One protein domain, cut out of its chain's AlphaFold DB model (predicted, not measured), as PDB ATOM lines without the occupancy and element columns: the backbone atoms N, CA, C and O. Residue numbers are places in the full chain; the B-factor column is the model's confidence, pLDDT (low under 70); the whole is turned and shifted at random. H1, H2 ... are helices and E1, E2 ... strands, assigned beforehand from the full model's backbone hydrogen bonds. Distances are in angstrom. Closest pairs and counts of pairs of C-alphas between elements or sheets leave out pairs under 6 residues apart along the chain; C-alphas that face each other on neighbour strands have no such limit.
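What this domain is: This is residues 20 to 144 of the 181 residues of an uncharacterized protein of Prevotella colorans (UniProt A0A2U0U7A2). Three helices, H1, H2 and H3, run up and back side by side in an open V, with H2 in the middle; H4 and H5 lie over the inner side of the V, and the short helices H7 and H8 pack on its other side. The small strand hairpin E1 and E2 lies at one far end, and a long stretch, residues 112 to 124, passes round the outside of H1. The printed part has 125 residues, with eight named helices and two named strands in the order H1 H2 H3 H4 H5 E1 E2 H6 H7 H8; the sheet, order E1 - E2, is antiparallel, and the class is mostly helix. The whole is compact, with a radius of gyration of the C-alphas of 13.5 A and spans of 40 by 31 by 30 A.

Where its parts are: Find C-alpha 20 at (170.526, 175.413, 158.947); from there H1 runs through residues 20 to 36, 24.6 A. H2, residues 41 to 57, is also 24.6 A long. H3 follows at residues 66 to 79, 20.1 A, and H4 at residues 82 to 90, 12.5 A. Next read H5, residues 92 to 95, then E1, residues 98 to 101, E2, residues 104 to 107, and H6, residues 108 to 111. H7 is residues 125 to 128, and H8, residues 135 to 139, ends at C-alpha 139 at (161.607, 161.234, 137.774).

How they stand to each other: Begin at H2, the hub, which touches three helices. It forms a helical hairpin with H1, at a steep tilt of 40 degrees, opposite ways; their closest C-alphas, Ala 26 and Leu 52, are 5.0 A apart. It forms another with H3, at a shallow tilt of 9 degrees, opposite ways, closest at the C-alphas of Tyr 54 and Pro 68, 5.8 A. H1 and H3 are apart. With residues 45 to 49 alone H2 touches H7, closest at C-alphas 45 and 125, 6.1 A. With residues 75 to 79 alone H3 touches H8, closest at C-alphas 78 and 139, 5.8 A. H4 is close to H3 but not clearly touching, with C-alphas 77 and 85 closest at 6.2 A. H4 and H5 only just touch, with 3 pairs of C-alphas within 8 A, and only at the corner; C-alphas 89 and 95 are closest at 5.2 A. H5 touches H6, closest at C-alphas 93 and 108, 4.1 A. In the hairpin E1 and E2, look at N 106 and O 99, 2.8 A apart, and N 99 and O 106, 2.9 A, both within hydrogen-bond range. In H1, H2, H4 and H8 every O i to N i+4 pair is within hydrogen-bond range, in H3 9 of 10 are, and H5, H6 and H7 are too short for such a pair.

The domain as a whole: The two C-alphas farthest apart are those of Gly 102 and Val 142, 40.9 A. The printed part has no cut. The link from H6 to H7, 13 residues, is long. Look for low confidence at residues 60 to 64, where pLDDT is under 70; the mean of the printed part is 91.3.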
ATOM      1  N   HIS A  20     170.335 174.011 159.336       91.88
ATOM      2  CA  HIS A  20     170.526 175.413 158.947       91.88
ATOM      3  C   HIS A  20     171.793 175.642 158.118       91.88
ATOM      4  O   HIS A  20     171.788 176.484 157.219       91.88
ATOM      5  N   GLN A  21     172.869 174.907 158.410       92.12
ATOM      6  CA  GLN A  21     174.084 174.950 157.607       92.12
ATOM      7  C   GLN A  21     173.826 174.307 156.243       92.12
ATOM      8  O   GLN A  21     173.999 174.978 155.231       92.12
ATOM      9  N   ALA A  22     173.305 173.076 156.209       93.44
ATOM     10  CA  ALA A  22     172.973 172.370 154.971       93.44
ATOM     11  C   ALA A  22     172.063 173.205 154.058       93.44
ATOM     12  O   ALA A  22     172.288 173.280 152.856       93.44
ATOM     13  N   LYS A  23     171.088 173.909 154.637       95.94
ATOM     14  CA  LYS A  23     170.168 174.808 153.938       95.94
ATOM     15  C   LYS A  23     170.872 175.979 153.251       95.94
ATOM     16  O   LYS A  23     170.607 176.250 152.080       95.94
ATOM     17  N   ARG A  24     171.757 176.688 153.963       95.69
ATOM     18  CA  ARG A  24     172.509 177.823 153.392       95.69
ATOM     19  C   ARG A  24     173.478 177.361 152.310       95.69
ATOM     20  O   ARG A  24     173.552 177.969 151.249       95.69
ATOM     21  N   GLU A  25     174.176 176.268 152.573       95.94
ATOM     22  CA  GLU A  25     175.159 175.707 151.654       95.94
ATOM     23  C   GLU A  25     174.500 175.130 150.389       95.94
ATOM     24  O   GLU A  25     174.987 175.337 149.278       95.94
ATOM     25  N   ALA A  26     173.340 174.474 150.527       97.31
ATOM     26  CA  ALA A  26     172.540 174.004 149.398       97.31
ATOM     27  C   ALA A  26     172.080 175.160 148.507       97.31
ATOM     28  O   ALA A  26     172.149 175.045 147.283       97.31
ATOM     29  N   LEU A  27     171.637 176.269 149.114       98.06
ATOM     30  CA  LEU A  27     171.245 177.477 148.389       98.06
ATOM     31  C   LEU A  27     172.422 178.051 147.599       98.06
ATOM     32  O   LEU A  27     172.272 178.332 146.413       98.06
ATOM     33  N   PHE A  28     173.586 178.193 148.236       98.19
ATOM     34  CA  PHE A  28     174.778 178.712 147.571       98.19
ATOM     35  C   PHE A  28     175.212 177.815 146.409       98.19
ATOM     36  O   PHE A  28     175.438 178.293 145.300       98.19
ATOM     37  N   LEU A  29     175.261 176.499 146.626       98.19
ATOM     38  CA  LEU A  29     175.624 175.547 145.581       98.19
ATOM     39  C   LEU A  29     174.634 175.584 144.408       98.19
ATOM     40  O   LEU A  29     175.052 175.591 143.253       98.19
ATOM     41  N   ALA A  30     173.333 175.635 144.698       98.62
ATOM     42  CA  ALA A  30     172.302 175.721 143.676       98.62
ATOM     43  C   ALA A  30     172.371 177.040 142.897       98.62
ATOM     44  O   ALA A  30     172.208 177.012 141.685       98.62
ATOM     45  N   ASP A  31     172.655 178.169 143.555       98.62
ATOM     46  CA  ASP A  31     172.832 179.474 142.900       98.62
ATOM     47  C   ASP A  31     173.975 179.432 141.878       98.62
ATOM     48  O   ASP A  31     173.811 179.858 140.735       98.62
ATOM     49  N   LYS A  32     175.117 178.836 142.249       98.56
ATOM     50  CA  LYS A  32     176.251 178.673 141.325       98.56
ATOM     51  C   LYS A  32     175.933 177.732 140.180       98.56
ATOM     52  O   LYS A  32     176.261 178.041 139.039       98.56
ATOM     53  N   MET A  33     175.243 176.629 140.455       98.62
ATOM     54  CA  MET A  33     174.756 175.749 139.396       98.62
ATOM     55  C   MET A  33     173.767 176.481 138.479       98.62
ATOM     56  O   MET A  33     173.838 176.313 137.269       98.62
ATOM     57  N   ALA A  34     172.893 177.330 139.020       98.44
ATOM     58  CA  ALA A  34     171.931 178.106 138.246       98.44
ATOM     59  C   ALA A  34     172.596 179.127 137.325       98.44
ATOM     60  O   ALA A  34     172.200 179.253 136.166       98.44
ATOM     61  N   TYR A  35     173.627 179.799 137.832       98.06
ATOM     62  CA  TYR A  35     174.448 180.729 137.071       98.06
ATOM     63  C   TYR A  35     175.240 180.025 135.960       98.06
ATOM     64  O   TYR A  35     175.138 180.402 134.797       98.06
ATOM     65  N   GLU A  36     175.998 178.977 136.288       98.25
ATOM     66  CA  GLU A  36     176.902 178.332 135.327       98.25
ATOM     67  C   GLU A  36     176.199 177.421 134.318       98.25
ATOM     68  O   GLU A  36     176.644 177.281 133.180       98.25
ATOM     69  N   LEU A  37     175.114 176.767 134.734       98.12
ATOM     70  CA  LEU A  37     174.383 175.807 133.906       98.12
ATOM     71  C   LEU A  37     173.150 176.436 133.249       98.12
ATOM     72  O   LEU A  37     172.389 175.722 132.598       98.12
ATOM     73  N   ASN A  38     172.936 177.744 133.430       96.94
ATOM     74  CA  ASN A  38     171.780 178.479 132.920       96.94
ATOM     75  C   ASN A  38     170.454 177.744 133.208       96.94
ATOM     76  O   ASN A  38     169.722 177.364 132.293       96.94
ATOM     77  N   LEU A  39     170.199 177.442 134.485       97.56
ATOM     78  CA  LEU A  39     169.029 176.653 134.891       97.56
ATOM     79  C   LEU A  39     167.725 177.437 134.673       97.56
ATOM     80  O   LEU A  39     167.695 178.656 134.837       97.56
ATOM     81  N   THR A  40     166.619 176.764 134.371       96.38
ATOM     82  CA  THR A  40     165.288 177.381 134.521       96.38
ATOM     83  C   THR A  40     164.953 177.576 136.004       96.38
ATOM     84  O   THR A  40     165.675 177.081 136.873       96.38
ATOM     85  N   GLU A  41     163.879 178.301 136.318       95.81
ATOM     86  CA  GLU A  41     163.454 178.482 137.715       95.81
ATOM     87  C   GLU A  41     163.086 177.139 138.369       95.81
ATOM     88  O   GLU A  41     163.621 176.799 139.423       95.81
ATOM     89  N   ASP A  42     162.306 176.303 137.678       95.81
ATOM     90  CA  ASP A  42     161.944 174.963 138.158       95.81
ATOM     91  C   ASP A  42     163.177 174.075 138.390       95.81
ATOM     92  O   ASP A  42     163.280 173.362 139.391       95.81
ATOM     93  N   GLN A  43     164.151 174.121 137.472       97.75
ATOM     94  CA  GLN A  43     165.405 173.390 137.638       97.75
ATOM     95  C   GLN A  43     166.198 173.908 138.838       97.75
ATOM     96  O   GLN A  43     166.770 173.108 139.576       97.75
ATOM     97  N   TYR A  44     166.256 175.226 139.034       98.12
ATOM     98  CA  TYR A  44     166.953 175.828 140.164       98.12
ATOM     99  C   TYR A  44     166.337 175.392 141.497       98.12
ATOM    100  O   TYR A  44     167.066 174.971 142.401       98.12
ATOM    101  N   GLU A  45     165.007 175.387 141.585       97.50
ATOM    102  CA  GLU A  45     164.288 174.908 142.758       97.50
ATOM    103  C   GLU A  45     164.600 173.433 143.051       97.50
ATOM    104  O   GLU A  45     165.050 173.100 144.149       97.50
ATOM    105  N   ALA A  46     164.491 172.552 142.056       98.00
ATOM    106  CA  ALA A  46     164.803 171.135 142.231       98.00
ATOM    107  C   ALA A  46     166.277 170.875 142.578       98.00
ATOM    108  O   ALA A  46     166.582 170.015 143.405       98.00
ATOM    109  N   VAL A  47     167.210 171.618 141.976       98.50
ATOM    110  CA  VAL A  47     168.642 171.509 142.287       98.50
ATOM    111  C   VAL A  47     168.917 171.912 143.737       98.50
ATOM    112  O   VAL A  47     169.699 171.234 144.408       98.50
ATOM    113  N   TYR A  48     168.266 172.961 144.245       98.50
ATOM    114  CA  TYR A  48     168.339 173.328 145.661       98.50
ATOM    115  C   TYR A  48     167.854 172.188 146.567       98.50
ATOM    116  O   TYR A  48     168.567 171.800 147.494       98.50
ATOM    117  N   GLU A  49     166.690 171.607 146.274       98.06
ATOM    118  CA  GLU A  49     166.114 170.517 147.069       98.06
ATOM    119  C   GLU A  49     167.018 169.274 147.085       98.06
ATOM    120  O   GLU A  49     167.312 168.721 148.148       98.06
ATOM    121  N   ILE A  50     167.534 168.876 145.918       98.00
ATOM    122  CA  ILE A  50     168.455 167.742 145.767       98.00
ATOM    123  C   ILE A  50     169.765 167.981 146.529       98.00
ATOM    124  O   ILE A  50     170.291 167.064 147.169       98.00
ATOM    125  N   ASN A  51     170.315 169.197 146.457       97.56
ATOM    126  CA  ASN A  51     171.528 169.554 147.188       97.56
ATOM    127  C   ASN A  51     171.291 169.518 148.702       97.56
ATOM    128  O   ASN A  51     172.136 168.997 149.426       97.56
ATOM    129  N   LEU A  52     170.147 170.010 149.180       96.44
ATOM    130  CA  LEU A  52     169.800 169.971 150.598       96.44
ATOM    131  C   LEU A  52     169.690 168.528 151.108       96.44
ATOM    132  O   LEU A  52     170.339 168.179 152.093       96.44
ATOM    133  N   ASP A  53     168.947 167.675 150.398       94.38
ATOM    134  CA  ASP A  53     168.831 166.242 150.699       94.38
ATOM    135  C   ASP A  53     170.198 165.558 150.792       94.38
ATOM    136  O   ASP A  53     170.464 164.768 151.699       94.38
ATOM    137  N   TYR A  54     171.085 165.858 149.846       93.94
ATOM    138  CA  TYR A  54     172.436 165.322 149.842       93.94
ATOM    139  C   TYR A  54     173.228 165.759 151.078       93.94
ATOM    140  O   TYR A  54     173.808 164.918 151.758       93.94
ATOM    141  N   LEU A  55     173.223 167.048 151.410       92.19
ATOM    142  CA  LEU A  55     174.005 167.572 152.531       92.19
ATOM    143  C   LEU A  55     173.500 167.094 153.894       92.19
ATOM    144  O   LEU A  55     174.309 166.860 154.786       92.19
ATOM    145  N   MET A  56     172.189 166.894 154.047       89.69
ATOM    146  CA  MET A  56     171.616 166.336 155.278       89.69
ATOM    147  C   MET A  56     171.885 164.835 155.434       89.69
ATOM    148  O   MET A  56     171.929 164.332 156.553       89.69
ATOM    149  N   THR A  57     172.056 164.106 154.326       86.81
ATOM    150  CA  THR A  57     172.302 162.652 154.352       86.81
ATOM    151  C   THR A  57     173.781 162.285 154.401       86.81
ATOM    152  O   THR A  57     174.124 161.159 154.771       86.81
ATOM    153  N   VAL A  58     174.680 163.204 154.045       82.94
ATOM    154  CA  VAL A  58     176.118 163.002 154.211       82.94
ATOM    155  C   VAL A  58     176.498 163.223 155.679       82.94
ATOM    156  O   VAL A  58     176.419 164.329 156.207       82.94
ATOM    157  N   SER A  59     176.949 162.154 156.337       70.38
ATOM    158  CA  SER A  59     177.499 162.180 157.695       70.38
ATOM    159  C   SER A  59     178.987 161.816 157.706       70.38
ATOM    160  O   SER A  59     179.475 161.127 156.807       70.38
ATOM    161  N   HIS A  60     179.699 162.255 158.750       59.28
ATOM    162  CA  HIS A  60     181.129 161.988 158.960       59.28
ATOM    163  C   HIS A  60     181.472 160.481 159.015       59.28
ATOM    164  O   HIS A  60     182.532 160.072 158.557       59.28
ATOM    165  N   GLN A  61     180.560 159.648 159.531       51.28
ATOM    166  CA  GLN A  61     180.782 158.214 159.784       51.28
ATOM    167  C   GLN A  61     180.197 157.279 158.722       51.28
ATOM    168  O   GLN A  61     180.348 156.058 158.805       51.28
ATOM    169  N   SER A  62     179.535 157.809 157.693       48.47
ATOM    170  CA  SER A  62     179.149 156.982 156.561       48.47
ATOM    171  C   SER A  62     180.426 156.484 155.875       48.47
ATOM    172  O   SER A  62     181.012 157.178 155.044       48.47
ATOM    173  N   ARG A  63     180.785 155.211 156.114       52.53
ATOM    174  CA  ARG A  63     181.663 154.396 155.241       52.53
ATOM    175  C   ARG A  63     181.261 154.478 153.754       52.53
ATOM    176  O   ARG A  63     181.967 153.980 152.884       52.53
ATOM    177  N   SER A  64     180.124 155.102 153.437       59.91
ATOM    178  CA  SER A  64     179.530 155.219 152.120       59.91
ATOM    179  C   SER A  64     179.156 156.662 151.742       59.91
ATOM    180  O   SER A  64     178.010 156.916 151.383       59.91
ATOM    181  N   TYR A  65     180.104 157.613 151.707       70.19
ATOM    182  CA  TYR A  65     179.938 158.886 150.954       70.19
ATOM    183  C   TYR A  65     179.323 158.643 149.560       70.19
ATOM    184  O   TYR A  65     178.496 159.400 149.048       70.19
ATOM    185  N   ARG A  66     179.692 157.500 148.974       81.50
ATOM    186  CA  ARG A  66     179.217 156.986 147.695       81.50
ATOM    187  C   ARG A  66     177.690 156.905 147.577       81.50
ATOM    188  O   ARG A  66     177.182 157.223 146.509       81.50
ATOM    189  N   ARG A  67     176.949 156.494 148.616       88.12
ATOM    190  CA  ARG A  67     175.489 156.273 148.515       88.12
ATOM    191  C   ARG A  67     174.708 157.590 148.344       88.12
ATOM    192  O   ARG A  67     174.034 157.719 147.318       88.12
ATOM    193  N   PRO A  68     174.822 158.585 149.251       89.44
ATOM    194  CA  PRO A  68     174.205 159.900 149.058       89.44
ATOM    195  C   PRO A  68     174.631 160.570 147.753       89.44
ATOM    196  O   PRO A  68     173.808 161.159 147.054       89.44
ATOM    197  N   TRP A  69     175.907 160.435 147.385       91.81
ATOM    198  CA  TRP A  69     176.441 161.021 146.162       91.81
ATOM    199  C   TRP A  69     175.847 160.405 144.887       91.81
ATOM    200  O   TRP A  69     175.403 161.144 144.011       91.81
ATOM    201  N   ILE A  70     175.756 159.070 144.796       92.56
ATOM    202  CA  ILE A  70     175.089 158.385 143.673       92.56
ATOM    203  C   ILE A  70     173.621 158.806 143.589       92.56
ATOM    204  O   ILE A  70     173.116 159.062 142.497       92.56
ATOM    205  N   ARG A  71     172.928 158.898 144.733       93.00
ATOM    206  CA  ARG A  71     171.537 159.365 144.766       93.00
ATOM    207  C   ARG A  71     171.431 160.771 144.180       93.00
ATOM    208  O   ARG A  71     170.631 160.971 143.272       93.00
ATOM    209  N   ARG A  72     172.255 161.711 144.653       95.69
ATOM    210  CA  ARG A  72     172.306 163.088 144.140       95.69
ATOM    211  C   ARG A  72     172.558 163.129 142.636       95.69
ATOM    212  O   ARG A  72     171.806 163.778 141.920       95.69
ATOM    213  N   ASP A  73     173.581 162.420 142.161       96.56
ATOM    214  CA  ASP A  73     173.935 162.368 140.739       96.56
ATOM    215  C   ASP A  73     172.777 161.845 139.876       96.56
ATOM    216  O   ASP A  73     172.441 162.429 138.846       96.56
ATOM    217  N   ASN A  74     172.107 160.789 140.340       95.25
ATOM    218  CA  ASN A  74     170.937 160.244 139.665       95.25
ATOM    219  C   ASN A  74     169.768 161.236 139.634       95.25
ATOM    220  O   ASN A  74     169.110 161.333 138.601       95.25
ATOM    221  N   MET A  75     169.507 161.969 140.724       96.00
ATOM    222  CA  MET A  75     168.422 162.960 140.764       96.00
ATOM    223  C   MET A  75     168.706 164.135 139.827       96.00
ATOM    224  O   MET A  75     167.846 164.509 139.033       96.00
ATOM    225  N   LEU A  76     169.937 164.650 139.832       97.50
ATOM    226  CA  LEU A  76     170.350 165.722 138.925       97.50
ATOM    227  C   LEU A  76     170.265 165.302 137.453       97.50
ATOM    228  O   LEU A  76     169.930 166.129 136.612       97.50
ATOM    229  N   ARG A  77     170.479 164.021 137.125       95.31
ATOM    230  CA  ARG A  77     170.286 163.507 135.758       95.31
ATOM    231  C   ARG A  77     168.827 163.568 135.278       95.31
ATOM    232  O   ARG A  77     168.613 163.576 134.072       95.31
ATOM    233  N   TYR A  78     167.834 163.559 136.173       94.00
ATOM    234  CA  TYR A  78     166.422 163.735 135.791       94.00
ATOM    235  C   TYR A  78     166.049 165.207 135.573       94.00
ATOM    236  O   TYR A  78     165.201 165.502 134.734       94.00
ATOM    237  N   VAL A  79     166.678 166.112 136.328       96.50
ATOM    238  CA  VAL A  79     166.363 167.548 136.329       96.50
ATOM    239  C   VAL A  79     167.095 168.301 135.217       96.50
ATOM    240  O   VAL A  79     166.533 169.184 134.571       96.50
ATOM    241  N   LEU A  80     168.363 167.967 134.986       96.25
ATOM    242  CA  LEU A  80     169.228 168.684 134.057       96.25
ATOM    243  C   LEU A  80     169.065 168.179 132.619       96.25
ATOM    244  O   LEU A  80     168.933 166.980 132.371       96.25
ATOM    245  N   SER A  81     169.173 169.094 131.657       94.94
ATOM    246  CA  SER A  81     169.316 168.744 130.244       94.94
ATOM    247  C   SER A  81     170.636 168.003 129.974       94.94
ATOM    248  O   SER A  81     171.549 168.037 130.806       94.94
ATOM    249  N   PRO A  82     170.814 167.353 128.806       92.00
ATOM    250  CA  PRO A  82     172.015 166.565 128.534       92.00
ATOM    251  C   PRO A  82     173.290 167.407 128.577       92.00
ATOM    252  O   PRO A  82     174.298 166.979 129.139       92.00
ATOM    253  N   TRP A  83     173.254 168.629 128.034       93.88
ATOM    254  CA  TRP A  83     174.400 169.538 128.089       93.88
ATOM    255  C   TRP A  83     174.666 170.024 129.524       93.88
ATOM    256  O   TRP A  83     175.818 169.966 129.957       93.88
ATOM    257  N   GLN A  84     173.629 170.408 130.283       97.94
ATOM    258  CA  GLN A  84     173.766 170.826 131.688       97.94
ATOM    259  C   GLN A  84     174.363 169.712 132.537       97.94
ATOM    260  O   GLN A  84     175.280 169.947 133.314       97.94
ATOM    261  N   TYR A  85     173.879 168.483 132.357       97.50
ATOM    262  CA  TYR A  85     174.364 167.326 133.090       97.50
ATOM    263  C   TYR A  85     175.831 167.015 132.756       97.50
ATOM    264  O   TYR A  85     176.629 166.740 133.657       97.50
ATOM    265  N   ARG A  86     176.225 167.119 131.477       97.06
ATOM    266  CA  ARG A  86     177.633 166.994 131.059       97.06
ATOM    267  C   ARG A  86     178.511 168.088 131.675       97.06
ATOM    268  O   ARG A  86     179.595 167.770 132.159       97.06
ATOM    269  N   ALA A  87     178.060 169.342 131.686       97.88
ATOM    270  CA  ALA A  87     178.787 170.457 132.297       97.88
ATOM    271  C   ALA A  87     178.920 170.288 133.821       97.88
ATOM    272  O   ALA A  87     180.028 170.350 134.350       97.88
ATOM    273  N   TYR A  88     177.827 169.944 134.507       98.12
ATOM    274  CA  TYR A  88     177.798 169.599 135.931       98.12
ATOM    275  C   TYR A  88     178.832 168.525 136.294       98.12
ATOM    276  O   TYR A  88     179.585 168.696 137.248       98.12
ATOM    277  N   ARG A  89     178.901 167.430 135.525       97.62
ATOM    278  CA  ARG A  89     179.848 166.335 135.794       97.62
ATOM    279  C   ARG A  89     181.310 166.702 135.546       97.62
ATOM    280  O   ARG A  89     182.177 166.072 136.139       97.62
ATOM    281  N   ARG A  90     181.580 167.663 134.656       97.62
ATOM    282  CA  ARG A  90     182.937 168.171 134.374       97.62
ATOM    283  C   ARG A  90     183.414 169.170 135.427       97.62
ATOM    284  O   ARG A  90     184.613 169.335 135.614       97.62
ATOM    285  N   ALA A  91     182.487 169.833 136.110       97.19
ATOM    286  CA  ALA A  91     182.776 170.751 137.197       97.19
ATOM    287  C   ALA A  91     182.928 169.985 138.521       97.19
ATOM    288  O   ALA A  91     181.947 169.753 139.224       97.19
ATOM    289  N   ASP A  92     184.154 169.614 138.900       94.44
ATOM    290  CA  ASP A  92     184.409 168.839 140.129       94.44
ATOM    291  C   ASP A  92     183.825 169.490 141.396       94.44
ATOM    292  O   ASP A  92     183.297 168.796 142.267       94.44
ATOM    293  N   TYR A  93     183.838 170.825 141.467       95.69
ATOM    294  CA  TYR A  93     183.255 171.598 142.568       95.69
ATOM    295  C   TYR A  93     181.717 171.544 142.630       95.69
ATOM    296  O   TYR A  93     181.148 171.865 143.673       95.69
ATOM    297  N   PHE A  94     181.038 171.093 141.569       97.62
ATOM    298  CA  PHE A  94     179.618 170.730 141.597       97.62
ATOM    299  C   PHE A  94     179.402 169.228 141.728       97.62
ATOM    300  O   PHE A  94     178.493 168.807 142.449       97.62
ATOM    301  N   TYR A  95     180.198 168.415 141.030       96.44
ATOM    302  CA  TYR A  95     180.013 166.969 140.963       96.44
ATOM    303  C   TYR A  95     180.312 166.291 142.299       96.44
ATOM    304  O   TYR A  95     179.533 165.456 142.759       96.44
ATOM    305  N   LYS A  96     181.403 166.684 142.965       92.75
ATOM    306  CA  LYS A  96     181.798 166.226 144.305       92.75
ATOM    307  C   LYS A  96     181.997 167.454 145.198       92.75
ATOM    308  O   LYS A  96     183.131 167.831 145.493       92.75
ATOM    309  N   PRO A  97     180.895 168.107 145.604       93.31
ATOM    310  CA  PRO A  97     180.955 169.464 146.135       93.31
ATOM    311  C   PRO A  97     181.608 169.538 147.516       93.31
ATOM    312  O   PRO A  97     182.124 170.597 147.865       93.31
ATOM    313  N   ILE A  98     181.637 168.437 148.277       90.94
ATOM    314  CA  ILE A  98     182.266 168.363 149.598       90.94
ATOM    315  C   ILE A  98     183.228 167.181 149.707       90.94
ATOM    316  O   ILE A  98     182.989 166.103 149.164       90.94
ATOM    317  N   ARG A  99     184.319 167.382 150.446       85.56
ATOM    318  CA  ARG A  99     185.279 166.345 150.848       85.56
ATOM    319  C   ARG A  99     185.540 166.450 152.344       85.56
ATOM    320  O   ARG A  99     185.612 167.557 152.869       85.56
ATOM    321  N   TRP A 100     185.713 165.315 153.011       77.81
ATOM    322  CA  TRP A 100     186.151 165.285 154.403       77.81
ATOM    323  C   TRP A 100     187.681 165.296 154.459       77.81
ATOM    324  O   TRP A 100     188.312 164.351 153.988       77.81
ATOM    325  N   ILE A 101     188.284 166.382 154.949       78.75
ATOM    326  CA  ILE A 101     189.745 166.550 155.010       78.75
ATOM    327  C   ILE A 101     190.106 167.255 156.319       78.75
ATOM    328  O   ILE A 101     189.625 168.358 156.567       78.75
ATOM    329  N   GLY A 102     190.988 166.653 157.125       72.12
ATOM    330  CA  GLY A 102     191.505 167.273 158.354       72.12
ATOM    331  C   GLY A 102     190.397 167.670 159.332       72.12
ATOM    332  O   GLY A 102     190.329 168.824 159.749       72.12
ATOM    333  N   ASN A 103     189.487 166.733 159.618       74.00
ATOM    334  CA  ASN A 103     188.324 166.899 160.498       74.00
ATOM    335  C   ASN A 103     187.343 168.017 160.102       74.00
ATOM    336  O   ASN A 103     186.566 168.479 160.930       74.00
ATOM    337  N   ASN A 104     187.364 168.451 158.839       76.81
ATOM    338  CA  ASN A 104     186.507 169.518 158.341       76.81
ATOM    339  C   ASN A 104     185.940 169.198 156.952       76.81
ATOM    340  O   ASN A 104     186.583 168.556 156.113       76.81
ATOM    341  N   TRP A 105     184.740 169.718 156.675       81.88
ATOM    342  CA  TRP A 105     184.172 169.725 155.327       81.88
ATOM    343  C   TRP A 105     184.873 170.771 154.462       81.88
ATOM    344  O   TRP A 105     184.782 171.974 154.714       81.88
ATOM    345  N   ARG A 106     185.534 170.322 153.395       87.31
ATOM    346  CA  ARG A 106     186.073 171.195 152.350       87.31
ATOM    347  C   ARG A 106     185.128 171.249 151.167       87.31
ATOM    348  O   ARG A 106     184.862 170.226 150.537       87.31
ATOM    349  N   TRP A 107     184.680 172.453 150.847       91.88
ATOM    350  CA  TRP A 107     183.760 172.720 149.753       91.88
ATOM    351  C   TRP A 107     184.519 173.113 148.495       91.88
ATOM    352  O   TRP A 107     185.281 174.078 148.508       91.88
ATOM    353  N   GLY A 108     184.289 172.390 147.401       92.88
ATOM    354  CA  GLY A 108     184.905 172.708 146.115       92.88
ATOM    355  C   GLY A 108     184.461 174.070 145.583       92.88
ATOM    356  O   GLY A 108     185.270 174.808 145.044       92.88
ATOM    357  N   VAL A 109     183.193 174.443 145.777       95.88
ATOM    358  CA  VAL A 109     182.632 175.684 145.211       95.88
ATOM    359  C   VAL A 109     183.345 176.952 145.716       95.88
ATOM    360  O   VAL A 109     183.460 177.932 144.980       95.88
ATOM    361  N   TYR A 110     183.915 176.913 146.926       95.56
ATOM    362  CA  TYR A 110     184.645 178.037 147.523       95.56
ATOM    363  C   TYR A 110     186.063 178.231 146.987       95.56
ATOM    364  O   TYR A 110     186.690 179.234 147.305       95.56
ATOM    365  N   SER A 111     186.578 177.326 146.150       93.19
ATOM    366  CA  SER A 111     187.828 177.587 145.426       93.19
ATOM    367  C   SER A 111     187.630 178.511 144.222       93.19
ATOM    368  O   SER A 111     188.607 178.906 143.597       93.19
ATOM    369  N   ARG A 112     186.376 178.797 143.849       95.06
ATOM    370  CA  ARG A 112     186.024 179.601 142.671       95.06
ATOM    371  C   ARG A 112     185.166 180.811 143.012       95.06
ATOM    372  O   ARG A 112     185.271 181.836 142.345       95.06
ATOM    373  N   TYR A 113     184.312 180.687 144.022       95.94
ATOM    374  CA  TYR A 113     183.349 181.716 144.380       95.94
ATOM    375  C   TYR A 113     183.539 182.206 145.803       95.94
ATOM    376  O   TYR A 113     183.692 181.414 146.734       95.94
ATOM    377  N   ASP A 114     183.416 183.520 145.959       93.25
ATOM    378  CA  ASP A 114     183.254 184.134 147.265       93.25
ATOM    379  C   ASP A 114     181.860 183.833 147.849       93.25
ATOM    380  O   ASP A 114     180.852 183.801 147.135       93.25
ATOM    381  N   ARG A 115     181.814 183.613 149.165       90.25
ATOM    382  CA  ARG A 115     180.650 183.118 149.920       90.25
ATOM    383  C   ARG A 115     179.488 184.108 149.965       90.25
ATOM    384  O   ARG A 115     178.346 183.691 150.140       90.25
ATOM    385  N   GLY A 116     179.771 185.404 149.837       90.19
ATOM    386  CA  GLY A 116     178.770 186.468 149.958       90.19
ATOM    387  C   GLY A 116     178.017 186.787 148.667       90.19
ATOM    388  O   GLY A 116     176.990 187.461 148.708       90.19
ATOM    389  N   ARG A 117     178.500 186.321 147.512       94.75
ATOM    390  CA  ARG A 117     177.932 186.701 146.216       94.75
ATOM    391  C   ARG A 117     176.859 185.709 145.793       94.75
ATOM    392  O   ARG A 117     177.155 184.524 145.722       94.75
ATOM    393  N   PHE A 118     175.668 186.176 145.434       96.50
ATOM    394  CA  PHE A 118     174.602 185.387 144.798       96.50
ATOM    395  C   PHE A 118     174.267 185.987 143.430       96.50
ATOM    396  O   PHE A 118     174.426 187.192 143.236       96.50
ATOM    397  N   TYR A 119     173.853 185.149 142.482       96.31
ATOM    398  CA  TYR A 119     173.501 185.559 141.118       96.31
ATOM    399  C   TYR A 119     171.999 185.457 140.840       96.31
ATOM    400  O   TYR A 119     171.509 186.078 139.899       96.31
ATOM    401  N   ARG A 120     171.266 184.690 141.650       94.38
ATOM    402  CA  ARG A 120     169.811 184.554 141.606       94.38
ATOM    403  C   ARG A 120     169.174 184.892 142.949       94.38
ATOM    404  O   ARG A 120     169.814 184.847 144.000       94.38
ATOM    405  N   GLY A 121     167.884 185.229 142.896       93.38
ATOM    406  CA  GLY A 121     167.031 185.291 144.081       93.38
ATOM    407  C   GLY A 121     166.897 183.917 144.739       93.38
ATOM    408  O   GLY A 121     167.284 182.905 144.169       93.38
ATOM    409  N   ARG A 122     166.360 183.860 145.959       94.75
ATOM    410  CA  ARG A 122     166.139 182.575 146.639       94.75
ATOM    411  C   ARG A 122     164.958 181.839 145.987       94.75
ATOM    412  O   ARG A 122     163.923 182.479 145.811       94.75
ATOM    413  N   PRO A 123     165.059 180.524 145.719       93.38
ATOM    414  CA  PRO A 123     163.939 179.750 145.200       93.38
ATOM    415  C   PRO A 123     162.866 179.614 146.283       93.38
ATOM    416  O   PRO A 123     163.184 179.591 147.477       93.38
ATOM    417  N   SER A 124     161.606 179.452 145.888       93.62
ATOM    418  CA  SER A 124     160.482 179.305 146.821       93.62
ATOM    419  C   SER A 124     160.705 178.155 147.815       93.62
ATOM    420  O   SER A 124     160.497 178.330 149.021       93.62
ATOM    421  N   ALA A 125     161.246 177.018 147.356       92.94
ATOM    422  CA  ALA A 125     161.628 175.878 148.194       92.94
ATOM    423  C   ALA A 125     162.561 176.248 149.350       92.94
ATOM    424  O   ALA A 125     162.543 175.581 150.386       92.94
ATOM    425  N   PHE A 126     163.344 177.327 149.251       94.50
ATOM    426  CA  PHE A 126     164.147 177.793 150.378       94.50
ATOM    427  C   PHE A 126     163.291 178.087 151.616       94.50
ATOM    428  O   PHE A 126     163.721 177.851 152.745       94.50
ATOM    429  N   ILE A 127     162.063 178.567 151.442       93.25
ATOM    430  CA  ILE A 127     161.172 178.915 152.549       93.25
ATOM    431  C   ILE A 127     160.577 177.644 153.165       93.25
ATOM    432  O   ILE A 127     160.746 177.397 154.368       93.25
ATOM    433  N   TYR A 128     159.941 176.808 152.343       93.31
ATOM    434  CA  TYR A 128     159.064 175.734 152.814       93.31
ATOM    435  C   TYR A 128     159.723 174.350 152.868       93.31
ATOM    436  O   TYR A 128     159.316 173.516 153.674       93.31
ATOM    437  N   TYR A 129     160.760 174.086 152.071       94.12
ATOM    438  CA  TYR A 129     161.320 172.743 151.970       94.12
ATOM    439  C   TYR A 129     162.167 172.364 153.194       94.12
ATOM    440  O   TYR A 129     162.966 173.157 153.713       94.12
ATOM    441  N   ARG A 130     161.985 171.128 153.670       92.69
ATOM    442  CA  ARG A 130     162.646 170.567 154.863       92.69
ATOM    443  C   ARG A 130     163.418 169.272 154.587       92.69
ATOM    444  O   ARG A 130     164.026 168.744 155.509       92.69
ATOM    445  N   GLY A 131     163.453 168.810 153.337       91.00
ATOM    446  CA  GLY A 131     164.117 167.565 152.947       91.00
ATOM    447  C   GLY A 131     163.177 166.392 152.700       91.00
ATOM    448  O   GLY A 131     161.979 166.462 152.964       91.00
ATOM    449  N   GLY A 132     163.747 165.299 152.200       88.44
ATOM    450  CA  GLY A 132     163.109 163.986 152.132       88.44
ATOM    451  C   GLY A 132     162.270 163.741 150.882       88.44
ATOM    452  O   GLY A 132     161.383 162.888 150.905       88.44
ATOM    453  N   ARG A 133     162.519 164.449 149.770       91.94
ATOM    454  CA  ARG A 133     161.741 164.193 148.544       91.94
ATOM    455  C   ARG A 133     162.092 162.815 147.991       91.94
ATOM    456  O   ARG A 133     163.277 162.522 147.817       91.94
ATOM    457  N   PRO A 134     161.107 161.961 147.670       90.56
ATOM    458  CA  PRO A 134     161.381 160.660 147.078       90.56
ATOM    459  C   PRO A 134     161.917 160.824 145.656       90.56
ATOM    460  O   PRO A 134     161.556 161.761 144.949       90.56
ATOM    461  N   SER A 135     162.723 159.868 145.189       88.38
ATOM    462  CA  SER A 135     163.306 159.920 143.841       88.38
ATOM    463  C   SER A 135     162.261 160.055 142.725       88.38
ATOM    464  O   SER A 135     162.507 160.730 141.728       88.38
ATOM    465  N   ARG A 136     161.076 159.458 142.927       88.25
ATOM    466  CA  ARG A 136     159.936 159.525 141.999       88.25
ATOM    467  C   ARG A 136     159.486 160.959 141.712       88.25
ATOM    468  O   ARG A 136     159.189 161.277 140.571       88.25
ATOM    469  N   TYR A 137     159.560 161.854 142.703       92.38
ATOM    470  CA  TYR A 137     159.210 163.267 142.529       92.38
ATOM    471  C   TYR A 137     159.978 163.926 141.374       92.38
ATOM    472  O   TYR A 137     159.400 164.681 140.597       92.38
ATOM    473  N   TYR A 138     161.273 163.624 141.252       92.62
ATOM    474  CA  TYR A 138     162.120 164.181 140.199       92.62
ATOM    475  C   TYR A 138     161.986 163.411 138.882       92.62
ATOM    476  O   TYR A 138     162.105 164.012 137.819       92.62
ATOM    477  N   GLN A 139     161.740 162.100 138.946       87.94
ATOM    478  CA  GLN A 139     161.607 161.234 137.774       87.94
ATOM    479  C   GLN A 139     160.321 161.485 136.980       87.94
ATOM    480  O   GLN A 139     160.346 161.417 135.753       87.94
ATOM    481  N   ASP A 140     159.216 161.773 137.666       87.31
ATOM    482  CA  ASP A 140     157.882 161.806 137.057       87.31
ATOM    483  C   ASP A 140     157.521 163.194 136.484       87.31
ATOM    484  O   ASP A 140     156.393 163.426 136.051       87.31
ATOM    485  N   ARG A 141     158.480 164.131 136.465       87.31
ATOM    486  CA  ARG A 141     158.311 165.514 135.995       87.31
ATOM    487  C   ARG A 141     159.216 165.820 134.809       87.31
ATOM    488  O   ARG A 141     160.322 165.298 134.689       87.31
ATOM    489  N   VAL A 142     158.750 166.720 133.948       86.44
ATOM    490  CA  VAL A 142     159.547 167.272 132.850       86.44
ATOM    491  C   VAL A 142     160.159 168.584 133.321       86.44
ATOM    492  O   VAL A 142     159.446 169.556 133.529       86.44
ATOM    493  N   TRP A 143     161.478 168.602 133.487       89.19
ATOM    494  CA  TRP A 143     162.229 169.767 133.981       89.19
ATOM    495  C   TRP A 143     162.849 170.608 132.866       89.19
ATOM    496  O   TRP A 143     163.235 171.754 133.072       89.19
ATOM    497  N   TYR A 144     162.970 170.021 131.680       81.44
ATOM    498  CA  TYR A 144     163.413 170.700 130.477       81.44
ATOM    499  C   TYR A 144     162.771 170.021 129.268       81.44
ATOM    500  O   TYR A 144     162.543 168.808 129.259       81.44
TER     501      TYR A 144